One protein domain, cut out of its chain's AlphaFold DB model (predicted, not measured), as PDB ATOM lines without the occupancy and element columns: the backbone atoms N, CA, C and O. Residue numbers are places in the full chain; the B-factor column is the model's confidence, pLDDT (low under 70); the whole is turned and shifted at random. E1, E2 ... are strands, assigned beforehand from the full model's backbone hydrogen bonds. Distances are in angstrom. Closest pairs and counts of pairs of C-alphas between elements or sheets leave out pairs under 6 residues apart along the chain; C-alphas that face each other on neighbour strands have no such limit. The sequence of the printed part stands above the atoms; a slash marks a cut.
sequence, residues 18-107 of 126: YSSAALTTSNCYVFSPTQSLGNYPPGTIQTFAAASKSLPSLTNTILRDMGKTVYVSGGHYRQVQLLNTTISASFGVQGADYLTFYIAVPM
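This is residues 18 to 107 of the 126 residues of an uncharacterized protein of viral metagenome (UniProt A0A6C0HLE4). A folded sheet, curled like part of a barrel, bends back on itself: E2 and E1 face the long hairpin of E3 and E4, with E5 as the hinge. Residues 88 to 96 stick out. The 90 printed residues, all strand in class, have no named helix and five strands, E1 to E5, antiparallel in the order E2 E1 E5 E4 E3, holding under half of the residues. The whole is compact, radius of gyration of the C-alphas 13.9 A, spanning 40 by 28 by 27 A.

E5, residues 100 to 104, is the antiparallel neighbour of E4, residues 75 to 84, with N 80 and O 101 within hydrogen-bond range at 2.8 A, and of E1, residues 28 to 33, with N 29 and O 102 within hydrogen-bond range at 2.8 A. E3, residues 61 to 72, bends by 77 degrees at residue 67; its N 64 is 2.9 A from O 81 of E4. E3 E4 E5 form a meander, each the antiparallel neighbour of the one before. E2, residues 43 to 47, forms a hairpin with E1: N 30 and O 46, 2.8 A.

E3 and E4 each measure 27.6 A from first to last C-alpha. E1 begins at C-alpha 28 (193.061, 160.486, 135.443); E5 ends at C-alpha 104 (200.186, 158.000, 137.484).

The printed part has no cut. Links E2 to E3 and E4 to E5 are long. Confidence is under 70 in 25 residues, among them 85 to 98.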
ATOM      1  N   TYR A  18     195.015 147.022 134.736       74.06
ATOM      2  CA  TYR A  18     194.845 147.709 136.011       74.06
ATOM      3  C   TYR A  18     193.370 147.732 136.415       74.06
ATOM      4  O   TYR A  18     192.475 147.803 135.568       74.06
ATOM      5  N   SER A  19     193.112 147.699 137.720       75.38
ATOM      6  CA  SER A  19     191.764 147.883 138.256       75.38
ATOM      7  C   SER A  19     191.292 149.322 138.044       75.38
ATOM      8  O   SER A  19     192.023 150.269 138.342       75.38
ATOM      9  N   SER A  20     190.062 149.490 137.560       73.81
ATOM     10  CA  SER A  20     189.410 150.797 137.411       73.81
ATOM     11  C   SER A  20     188.612 151.225 138.648       73.81
ATOM     12  O   SER A  20     188.148 152.360 138.705       73.81
ATOM     13  N   ALA A  21     188.473 150.351 139.654       71.19
ATOM     14  CA  ALA A  21     187.538 150.526 140.769       71.19
ATOM     15  C   ALA A  21     187.793 151.781 141.626       71.19
ATOM     16  O   ALA A  21     186.866 152.312 142.228       71.19
ATOM     17  N   ALA A  22     189.038 152.263 141.675       70.94
ATOM     18  CA  ALA A  22     189.439 153.444 142.444       70.94
ATOM     19  C   ALA A  22     189.685 154.695 141.574       70.94
ATOM     20  O   ALA A  22     190.253 155.680 142.054       70.94
ATOM     21  N   LEU A  23     189.323 154.666 140.285       76.06
ATOM     22  CA  LEU A  23     189.540 155.810 139.403       76.06
ATOM     23  C   LEU A  23     188.561 156.939 139.708       76.06
ATOM     24  O   LEU A  23     187.355 156.747 139.826       76.06
ATOM     25  N   THR A  24     189.104 158.147 139.741       77.12
ATOM     26  CA  THR A  24     188.348 159.396 139.792       77.12
ATOM     27  C   THR A  24     188.949 160.364 138.779       77.12
ATOM     28  O   THR A  24     190.092 160.192 138.349       77.12
ATOM     29  N   THR A  25     188.217 161.412 138.399       73.56
ATOM     30  CA  THR A  25     188.726 162.445 137.477       73.56
ATOM     31  C   THR A  25     189.974 163.165 138.004       73.56
ATOM     32  O   THR A  25     190.731 163.716 137.206       73.56
ATOM     33  N   SER A  26     190.229 163.127 139.315       77.50
ATOM     34  CA  SER A  26     191.444 163.663 139.946       77.50
ATOM     35  C   SER A  26     192.690 162.817 139.677       77.50
ATOM     36  O   SER A  26     193.800 163.345 139.690       77.50
ATOM     37  N   ASN A  27     192.508 161.522 139.400       77.38
ATOM     38  CA  ASN A  27     193.592 160.546 139.245       77.38
ATOM     39  C   ASN A  27     193.759 160.085 137.786       77.38
ATOM     40  O   ASN A  27     194.581 159.216 137.487       77.38
ATOM     41  N   CYS A  28     192.975 160.673 136.882       79.81
ATOM     42  CA  CYS A  28     193.061 160.486 135.443       79.81
ATOM     43  C   CYS A  28     193.639 161.747 134.809       79.81
ATOM     44  O   CYS A  28     193.278 162.867 135.180       79.81
ATOM     45  N   TYR A  29     194.497 161.567 133.812       83.00
ATOM     46  CA  TYR A  29     195.221 162.662 133.186       83.00
ATOM     47  C   TYR A  29     195.162 162.610 131.659       83.00
ATOM     48  O   TYR A  29     195.096 161.542 131.052       83.00
ATOM     49  N   VAL A  30     195.223 163.773 131.021       83.81
ATOM     50  CA  VAL A  30     195.326 163.933 129.569       83.81
ATOM     51  C   VAL A  30     196.653 164.602 129.250       83.81
ATOM     52  O   VAL A  30     197.085 165.524 129.942       83.81
ATOM     53  N   PHE A  31     197.300 164.135 128.187       82.62
ATOM     54  CA  PHE A  31     198.440 164.835 127.621       82.62
ATOM     55  C   PHE A  31     197.951 165.924 126.664       82.62
ATOM     56  O   PHE A  31     197.254 165.622 125.694       82.62
ATOM     57  N   SER A  32     198.323 167.170 126.941       82.94
ATOM     58  CA  SER A  32     198.012 168.339 126.123       82.94
ATOM     59  C   SER A  32     199.276 168.779 125.373       82.94
ATOM     60  O   SER A  32     200.184 169.357 125.986       82.94
ATOM     61  N   PRO A  33     199.409 168.447 124.074       77.81
ATOM     62  CA  PRO A  33     200.572 168.841 123.287       77.81
ATOM     63  C   PRO A  33     200.590 170.360 123.071       77.81
ATOM     64  O   PRO A  33     199.574 170.954 122.720       77.81
ATOM     65  N   THR A  34     201.751 170.997 123.233       77.62
ATOM     66  CA  THR A  34     201.939 172.432 122.943       77.62
ATOM     67  C   THR A  34     202.231 172.704 121.470       77.62
ATOM     68  O   THR A  34     202.140 173.844 121.025       77.62
ATOM     69  N   GLN A  35     202.574 171.669 120.702       72.00
ATOM     70  CA  GLN A  35     202.753 171.716 119.251       72.00
ATOM     71  C   GLN A  35     202.238 170.404 118.653       72.00
ATOM     72  O   GLN A  35     202.354 169.366 119.286       72.00
ATOM     73  N   SER A  36     201.685 170.410 117.442       67.38
ATOM     74  CA  SER A  36     201.170 169.197 116.776       67.38
ATOM     75  C   SER A  36     202.192 168.512 115.856       67.38
ATOM     76  O   SER A  36     201.838 167.613 115.095       67.38
ATOM     77  N   LEU A  37     203.460 168.928 115.898       63.81
ATOM     78  CA  LEU A  37     204.495 168.456 114.978       63.81
ATOM     79  C   LEU A  37     205.234 167.225 115.522       63.81
ATOM     80  O   LEU A  37     205.897 167.278 116.559       63.81
ATOM     81  N   GLY A  38     205.171 166.134 114.756       62.03
ATOM     82  CA  GLY A  38     205.931 164.904 114.983       62.03
ATOM     83  C   GLY A  38     205.263 163.894 115.922       62.03
ATOM     84  O   GLY A  38     204.209 164.131 116.503       62.03
ATOM     85  N   ASN A  39     205.906 162.734 116.077       60.38
ATOM     86  CA  ASN A  39     205.387 161.624 116.889       60.38
ATOM     87  C   ASN A  39     205.550 161.838 118.406       60.38
ATOM     88  O   ASN A  39     205.024 161.053 119.194       60.38
ATOM     89  N   TYR A  40     206.288 162.879 118.811       62.56
ATOM     90  CA  TYR A  40     206.633 163.175 120.203       62.56
ATOM     91  C   TYR A  40     206.548 164.677 120.483       62.56
ATOM     92  O   TYR A  40     207.567 165.311 120.774       62.56
ATOM     93  N   PRO A  41     205.352 165.270 120.354       72.25
ATOM     94  CA  PRO A  41     205.202 166.692 120.586       72.25
ATOM     95  C   PRO A  41     205.534 167.037 122.045       72.25
ATOM     96  O   PRO A  41     205.166 166.281 122.951       72.25
ATOM     97  N   PRO A  42     206.217 168.164 122.312       76.06
ATOM     98  CA  PRO A  42     206.302 168.695 123.665       76.06
ATOM     99  C   PRO A  42     204.892 169.014 124.179       76.06
ATOM    100  O   PRO A  42     203.981 169.288 123.399       76.06
ATOM    101  N   GLY A  43     204.690 168.959 125.494       78.31
ATOM    102  CA  GLY A  43     203.373 169.172 126.083       78.31
ATOM    103  C   GLY A  43     203.360 169.052 127.598       78.31
ATOM    104  O   GLY A  43     204.394 168.812 128.227       78.31
ATOM    105  N   THR A  44     202.176 169.214 128.173       81.81
ATOM    106  CA  THR A  44     201.936 169.114 129.616       81.81
ATOM    107  C   THR A  44     200.924 168.018 129.927       81.81
ATOM    108  O   THR A  44     200.122 167.615 129.084       81.81
ATOM    109  N   ILE A  45     200.977 167.506 131.154       81.69
ATOM    110  CA  ILE A  45     199.970 166.594 131.689       81.69
ATOM    111  C   ILE A  45     198.967 167.427 132.491       81.69
ATOM    112  O   ILE A  45     199.361 168.214 133.350       81.69
ATOM    113  N   GLN A  46     197.681 167.255 132.208       83.94
ATOM    114  CA  GLN A  46     196.574 167.930 132.889       83.94
ATOM    115  C   GLN A  46     195.629 166.885 133.484       83.94
ATOM    116  O   GLN A  46     195.512 165.786 132.945       83.94
ATOM    117  N   THR A  47     194.946 167.199 134.585       81.44
ATOM    118  CA  THR A  47     193.903 166.311 135.124       81.44
ATOM    119  C   THR A  47     192.697 166.261 134.185       81.44
ATOM    120  O   THR A  47     192.426 167.204 133.441       81.44
ATOM    121  N   PHE A  48     191.939 165.168 134.234       77.75
ATOM    122  CA  PHE A  48     190.719 164.982 133.444       77.75
ATOM    123  C   PHE A  48     189.706 166.105 133.652       77.75
ATOM    124  O   PHE A  48     189.142 166.620 132.689       77.75
ATOM    125  N   ALA A  49     189.543 166.519 134.910       69.88
ATOM    126  CA  ALA A  49     188.686 167.637 135.271       69.88
ATOM    127  C   ALA A  49     189.157 168.953 134.626       69.88
ATOM    128  O   ALA A  49     188.342 169.679 134.065       69.88
ATOM    129  N   ALA A  50     190.467 169.236 134.634       70.25
ATOM    130  CA  ALA A  50     191.024 170.432 133.996       70.25
ATOM    131  C   ALA A  50     190.926 170.396 132.459       70.25
ATOM    132  O   ALA A  50     190.886 171.444 131.822       70.25
ATOM    133  N   ALA A  51     190.854 169.201 131.867       71.44
ATOM    134  CA  ALA A  51     190.643 168.994 130.435       71.44
ATOM    135  C   ALA A  51     189.151 168.938 130.030       71.44
ATOM    136  O   ALA A  51     188.844 168.579 128.890       71.44
ATOM    137  N   SER A  52     188.224 169.244 130.949       73.31
ATOM    138  CA  SER A  52     186.767 169.158 130.744       73.31
ATOM    139  C   SER A  52     186.306 167.788 130.227       73.31
ATOM    140  O   SER A  52     185.385 167.686 129.414       73.31
ATOM    141  N   LYS A  53     186.967 166.713 130.674       69.88
ATOM    142  CA  LYS A  53     186.606 165.325 130.361       69.88
ATOM    143  C   LYS A  53     185.918 164.683 131.562       69.88
ATOM    144  O   LYS A  53     186.376 164.813 132.696       69.88
ATOM    145  N   SER A  54     184.844 163.946 131.304       73.06
ATOM    146  CA  SER A  54     184.169 163.114 132.299       73.06
ATOM    147  C   SER A  54     184.596 161.655 132.163       73.06
ATOM    148  O   SER A  54     184.938 161.182 131.077       73.06
ATOM    149  N   LEU A  55     184.592 160.936 133.287       73.38
ATOM    150  CA  LEU A  55     184.691 159.482 133.269       73.38
ATOM    151  C   LEU A  55     183.289 158.888 133.077       73.38
ATOM    152  O   LEU A  55     182.343 159.377 133.699       73.38
ATOM    153  N   PRO A  56     183.137 157.848 132.241       75.19
ATOM    154  CA  PRO A  56     181.905 157.076 132.177       75.19
ATOM    155  C   PRO A  56     181.731 156.237 133.454       75.19
ATOM    156  O   PRO A  56     182.624 156.177 134.303       75.19
ATOM    157  N   SER A  57     180.588 155.558 133.582       75.19
ATOM    158  CA  SER A  57     180.386 154.581 134.657       75.19
ATOM    159  C   SER A  57     181.497 153.530 134.648       75.19
ATOM    160  O   SER A  57     181.817 152.960 133.604       75.19
ATOM    161  N   LEU A  58     182.084 153.281 135.819       75.06
ATOM    162  CA  LEU A  58     183.219 152.372 135.982       75.06
ATOM    163  C   LEU A  58     182.794 150.946 136.368       75.06
ATOM    164  O   LEU A  58     183.650 150.073 136.516       75.06
ATOM    165  N   THR A  59     181.494 150.679 136.507       76.25
ATOM    166  CA  THR A  59     180.977 149.335 136.797       76.25
ATOM    167  C   THR A  59     181.363 148.368 135.681       76.25
ATOM    168  O   THR A  59     181.110 148.652 134.513       76.25
ATOM    169  N   ASN A  60     181.952 147.219 136.036       76.19
ATOM    170  CA  ASN A  60     182.440 146.215 135.081       76.19
ATOM    171  C   ASN A  60     183.398 146.812 134.045       76.19
ATOM    172  O   ASN A  60     183.242 146.618 132.841       76.19
ATOM    173  N   THR A  61     184.376 147.589 134.500       74.94
ATOM    174  CA  THR A  61     185.434 148.089 133.626       74.94
ATOM    175  C   THR A  61     186.798 147.621 134.107       74.94
ATOM    176  O   THR A  61     186.986 147.291 135.276       74.94
ATOM    177  N   ILE A  62     187.757 147.581 133.191       76.38
ATOM    178  CA  ILE A  62     189.176 147.370 133.474       76.38
ATOM    179  C   ILE A  62     189.989 148.363 132.654       76.38
ATOM    180  O   ILE A  62     189.534 148.870 131.628       76.38
ATOM    181  N   LEU A  63     191.212 148.631 133.087       79.19
ATOM    182  CA  LEU A  63     192.161 149.415 132.314       79.19
ATOM    183  C   LEU A  63     193.147 148.488 131.624       79.19
ATOM    184  O   LEU A  63     193.802 147.683 132.281       79.19
ATOM    185  N   ARG A  64     193.301 148.637 130.313       78.19
ATOM    186  CA  ARG A  64     194.380 148.005 129.553       78.19
ATOM    187  C   ARG A  64     195.534 148.982 129.392       78.19
ATOM    188  O   ARG A  64     195.322 150.118 128.977       78.19
ATOM    189  N   ASP A  65     196.749 148.532 129.673       77.75
ATOM    190  CA  ASP A  65     197.965 149.279 129.359       77.75
ATOM    191  C   ASP A  65     198.188 149.391 127.841       77.75
ATOM    192  O   ASP A  65     198.179 148.396 127.120       77.75
ATOM    193  N   MET A  66     198.438 150.604 127.353       75.94
ATOM    194  CA  MET A  66     198.696 150.877 125.934       75.94
ATOM    195  C   MET A  66     200.192 150.892 125.581       75.94
ATOM    196  O   MET A  66     200.555 151.176 124.439       75.94
ATOM    197  N   GLY A  67     201.083 150.636 126.545       74.06
ATOM    198  CA  GLY A  67     202.534 150.568 126.339       74.06
ATOM    199  C   GLY A  67     203.225 151.930 126.195       74.06
ATOM    200  O   GLY A  67     204.453 151.996 126.136       74.06
ATOM    201  N   LYS A  68     202.469 153.036 126.192       76.50
ATOM    202  CA  LYS A  68     202.998 154.406 126.112       76.50
ATOM    203  C   LYS A  68     203.178 155.004 127.500       76.50
ATOM    204  O   LYS A  68     202.289 154.920 128.340       76.50
ATOM    205  N   THR A  69     204.329 155.629 127.730       79.31
ATOM    206  CA  THR A  69     204.650 156.300 128.996       79.31
ATOM    207  C   THR A  69     205.147 157.713 128.719       79.31
ATOM    208  O   THR A  69     206.035 157.903 127.888       79.31
ATOM    209  N   VAL A  70     204.588 158.696 129.420       76.75
ATOM    210  CA  VAL A  70     205.021 160.095 129.389       76.75
ATOM    211  C   VAL A  70     205.806 160.404 130.662       76.75
ATOM    212  O   VAL A  70     205.392 160.067 131.771       76.75
ATOM    213  N   TYR A  71     206.955 161.049 130.470       77.62
ATOM    214  CA  TYR A  71     207.881 161.453 131.522       77.62
ATOM    215  C   TYR A  71     207.851 162.975 131.643       77.62
ATOM    216  O   TYR A  71     208.311 163.668 130.727       77.62
ATOM    217  N   VAL A  72     207.345 163.485 132.764       70.88
ATOM    218  CA  VAL A  72     207.329 164.921 133.084       70.88
ATOM    219  C   VAL A  72     207.994 165.169 134.435       70.88
ATOM    220  O   VAL A  72     208.120 164.260 135.256       70.88
ATOM    221  N   SER A  73     208.430 166.409 134.664       65.19
ATOM    222  CA  SER A  73     208.958 166.848 135.958       65.19
ATOM    223  C   SER A  73     207.865 166.721 137.022       65.19
ATOM    224  O   SER A  73     207.007 167.592 137.124       65.19
ATOM    225  N   GLY A  74     207.858 165.614 137.765       64.81
ATOM    226  CA  GLY A  74     206.826 165.300 138.758       64.81
ATOM    227  C   GLY A  74     206.302 163.865 138.705       64.81
ATOM    228  O   GLY A  74     205.638 163.445 139.646       64.81
ATOM    229  N   GLY A  75     206.616 163.087 137.661       71.12
ATOM    230  CA  GLY A  75     206.288 161.663 137.660       71.12
ATOM    231  C   GLY A  75     206.210 160.996 136.292       71.12
ATOM    232  O   GLY A  75     206.555 161.559 135.247       71.12
ATOM    233  N   HIS A  76     205.736 159.753 136.333       76.50
ATOM    234  CA  HIS A  76     205.591 158.872 135.183       76.50
ATOM    235  C   HIS A  76     204.124 158.525 134.993       76.50
ATOM    236  O   HIS A  76     203.440 158.087 135.919       76.50
ATOM    237  N   TYR A  77     203.664 158.707 133.764       79.62
ATOM    238  CA  TYR A  77     202.264 158.570 133.416       79.62
ATOM    239  C   TYR A  77     202.129 157.524 132.325       79.62
ATOM    240  O   TYR A  77     202.701 157.688 131.246       79.62
ATOM    241  N   ARG A  78     201.391 156.444 132.584       81.00
ATOM    242  CA  ARG A  78     201.174 155.384 131.591       81.00
ATOM    243  C   ARG A  78     199.826 155.563 130.929       81.00
ATOM    244  O   ARG A  78     198.829 155.795 131.611       81.00
ATOM    245  N   GLN A  79     199.817 155.479 129.605       82.50
ATOM    246  CA  GLN A  79     198.589 155.535 128.841       82.50
ATOM    247  C   GLN A  79     197.838 154.219 129.013       82.50
ATOM    248  O   GLN A  79     198.383 153.142 128.772       82.50
ATOM    249  N   VAL A  80     196.577 154.328 129.392       80.50
ATOM    250  CA  VAL A  80     195.641 153.228 129.534       80.50
ATOM    251  C   VAL A  80     194.415 153.469 128.666       80.50
ATOM    252  O   VAL A  80     194.076 154.602 128.313       80.50
ATOM    253  N   GLN A  81     193.758 152.378 128.317       83.00
ATOM    254  CA  GLN A  81     192.471 152.352 127.645       83.00
ATOM    255  C   GLN A  81     191.452 151.755 128.609       83.00
ATOM    256  O   GLN A  81     191.665 150.659 129.132       83.00
ATOM    257  N   LEU A  82     190.353 152.466 128.842       79.38
ATOM    258  CA  LEU A  82     189.229 151.911 129.581       79.38
ATOM    259  C   LEU A  82     188.500 150.897 128.700       79.38
ATOM    260  O   LEU A  82     188.129 151.197 127.565       79.38
ATOM    261  N   LEU A  83     188.306 149.698 129.233       77.56
ATOM    262  CA  LEU A  83     187.564 148.622 128.600       77.56
ATOM    263  C   LEU A  83     186.361 148.278 129.461       77.56
ATOM    264  O   LEU A  83     186.490 148.119 130.672       77.56
ATOM    265  N   ASN A  84     185.205 148.116 128.830       73.94
ATOM    266  CA  ASN A  84     184.024 147.566 129.477       73.94
ATOM    267  C   ASN A  84     184.075 146.032 129.383       73.94
ATOM    268  O   ASN A  84     184.201 145.481 128.291       73.94
ATOM    269  N   THR A  85     184.004 145.340 130.517       66.88
ATOM    270  CA  THR A  85     184.055 143.873 130.607       66.88
ATOM    271  C   THR A  85     182.686 143.214 130.450       66.88
ATOM    272  O   THR A  85     182.601 141.992 130.458       66.88
ATOM    273  N   THR A  86     181.614 143.992 130.267       60.41
ATOM    274  CA  THR A  86     180.247 143.492 130.005       60.41
ATOM    275  C   THR A  86     180.016 143.150 128.522       60.41
ATOM    276  O   THR A  86     178.883 142.929 128.101       60.41
ATOM    277  N   ILE A  87     181.067 143.127 127.695       50.94
ATOM    278  CA  ILE A  87     180.947 142.852 126.261       50.94
ATOM    279  C   ILE A  87     180.985 141.337 126.030       50.94
ATOM    280  O   ILE A  87     182.048 140.719 125.982       50.94
ATOM    281  N   SER A  88     179.802 140.749 125.854       41.16
ATOM    282  CA  SER A  88     179.629 139.428 125.249       41.16
ATOM    283  C   SER A  88     180.303 139.374 123.871       41.16
ATOM    284  O   SER A  88     179.911 140.085 122.951       41.16
ATOM    285  N   ALA A  89     181.307 138.508 123.736       39.22
ATOM    286  CA  ALA A  89     181.667 137.773 122.519       39.22
ATOM    287  C   ALA A  89     181.732 138.534 121.172       39.22
ATOM    288  O   ALA A  89     181.280 138.031 120.144       39.22
ATOM    289  N   SER A  90     182.368 139.704 121.118       38.56
ATOM    290  CA  SER A  90     182.876 140.237 119.845       38.56
ATOM    291  C   SER A  90     184.201 140.959 120.046       38.56
ATOM    292  O   SER A  90     184.257 142.106 120.488       38.56
ATOM    293  N   PHE A  91     185.296 140.276 119.697       37.44
ATOM    294  CA  PHE A  91     186.574 140.930 119.427       37.44
ATOM    295  C   PHE A  91     186.419 141.744 118.138       37.44
ATOM    296  O   PHE A  91     186.626 141.248 117.036       37.44
ATOM    297  N   GLY A  92     185.977 142.988 118.300       40.12
ATOM    298  CA  GLY A  92     185.662 143.899 117.205       40.12
ATOM    299  C   GLY A  92     184.485 144.785 117.587       40.12
ATOM    300  O   GLY A  92     183.367 144.561 117.143       40.12
ATOM    301  N   VAL A  93     184.716 145.768 118.457       36.50
ATOM    302  CA  VAL A  93     183.650 146.667 118.918       36.50
ATOM    303  C   VAL A  93     183.563 147.863 117.974       36.50
ATOM    304  O   VAL A  93     184.419 148.750 118.000       36.50
ATOM    305  N   GLN A  94     182.523 147.880 117.140       35.00
ATOM    306  CA  GLN A  94     182.013 149.100 116.524       35.00
ATOM    307  C   GLN A  94     181.345 149.964 117.607       35.00
ATOM    308  O   GLN A  94     180.409 149.524 118.265       35.00
ATOM    309  N   GLY A  95     181.783 151.219 117.739       38.88
ATOM    310  CA  GLY A  95     180.824 152.315 117.908       38.88
ATOM    311  C   GLY A  95     180.639 152.998 119.267       38.88
ATOM    312  O   GLY A  95     179.840 153.924 119.303       38.88
ATOM    313  N   ALA A  96     181.346 152.659 120.351       40.50
ATOM    314  CA  ALA A  96     181.251 153.458 121.586       40.50
ATOM    315  C   ALA A  96     182.587 153.554 122.346       40.50
ATOM    316  O   ALA A  96     182.935 152.697 123.152       40.50
ATOM    317  N   ASP A  97     183.331 154.617 122.030       48.69
ATOM    318  CA  ASP A  97     184.280 155.337 122.887       48.69
ATOM    319  C   ASP A  97     185.295 154.520 123.697       48.69
ATOM    320  O   ASP A  97     185.218 154.380 124.918       48.69
ATOM    321  N   TYR A  98     186.369 154.100 123.028       59.16
ATOM    322  CA  TYR A  98     187.613 153.786 123.722       59.16
ATOM    323  C   TYR A  98     188.194 155.057 124.359       59.16
ATOM    324  O   TYR A  98     188.970 155.788 123.738       59.16
ATOM    325  N   LEU A  99     187.835 155.321 125.614       74.56
ATOM    326  CA  LEU A  99     188.415 156.421 126.371       74.56
ATOM    327  C   LEU A  99     189.861 156.066 126.738       74.56
ATOM    328  O   LEU A  99     190.115 155.169 127.545       74.56
ATOM    329  N   THR A 100     190.811 156.780 126.132       82.31
ATOM    330  CA  THR A 100     192.234 156.662 126.464       82.31
ATOM    331  C   THR A 100     192.690 157.845 127.297       82.31
ATOM    332  O   THR A 100     192.318 158.992 127.046       82.31
ATOM    333  N   PHE A 101     193.500 157.552 128.303       83.19
ATOM    334  CA  PHE A 101     194.034 158.545 129.220       83.19
ATOM    335  C   PHE A 101     195.286 158.046 129.901       83.19
ATOM    336  O   PHE A 101     195.734 156.933 129.665       83.19
ATOM    337  N   TYR A 102     195.862 158.888 130.738       83.56
ATOM    338  CA  TYR A 102     197.043 158.587 131.505       83.56
ATOM    339  C   TYR A 102     196.696 158.401 132.978       83.56
ATOM    340  O   TYR A 102     195.896 159.150 133.535       83.56
ATOM    341  N   ILE A 103     197.342 157.432 133.613       82.88
ATOM    342  CA  ILE A 103     197.342 157.253 135.068       82.88
ATOM    343  C   ILE A 103     198.763 157.436 135.592       82.88
ATOM    344  O   ILE A 103     199.730 157.095 134.905       82.88
ATOM    345  N   ALA A 104     198.898 157.973 136.801       78.50
ATOM    346  CA  ALA A 104     200.186 158.000 137.484       78.50
ATOM    347  C   ALA A 104     200.559 156.572 137.914       78.50
ATOM    348  O   ALA A 104     199.737 155.871 138.504       78.50
ATOM    349  N   VAL A 105     201.786 156.137 137.617       71.50
ATOM    350  CA  VAL A 105     202.288 154.814 138.020       71.50
ATOM    351  C   VAL A 105     203.567 155.003 138.834       71.50
ATOM    352  O   VAL A 105     204.468 155.709 138.370       71.50
ATOM    353  N   PRO A 106     203.687 154.397 140.032       58.06
ATOM    354  CA  PRO A 106     204.908 154.491 140.819       58.06
ATOM    355  C   PRO A 106     206.067 153.813 140.079       58.06
ATOM    356  O   PRO A 106     205.917 152.718 139.531       58.06
ATOM    357  N   MET A 107     207.246 154.438 140.082       47.00
ATOM    358  CA  MET A 107     208.464 153.734 139.692       47.00
ATOM    359  C   MET A 107     208.837 152.728 140.782       47.00
ATOM    360  O   MET A 107     208.843 153.059 141.961       47.00
TER     361      MET A 107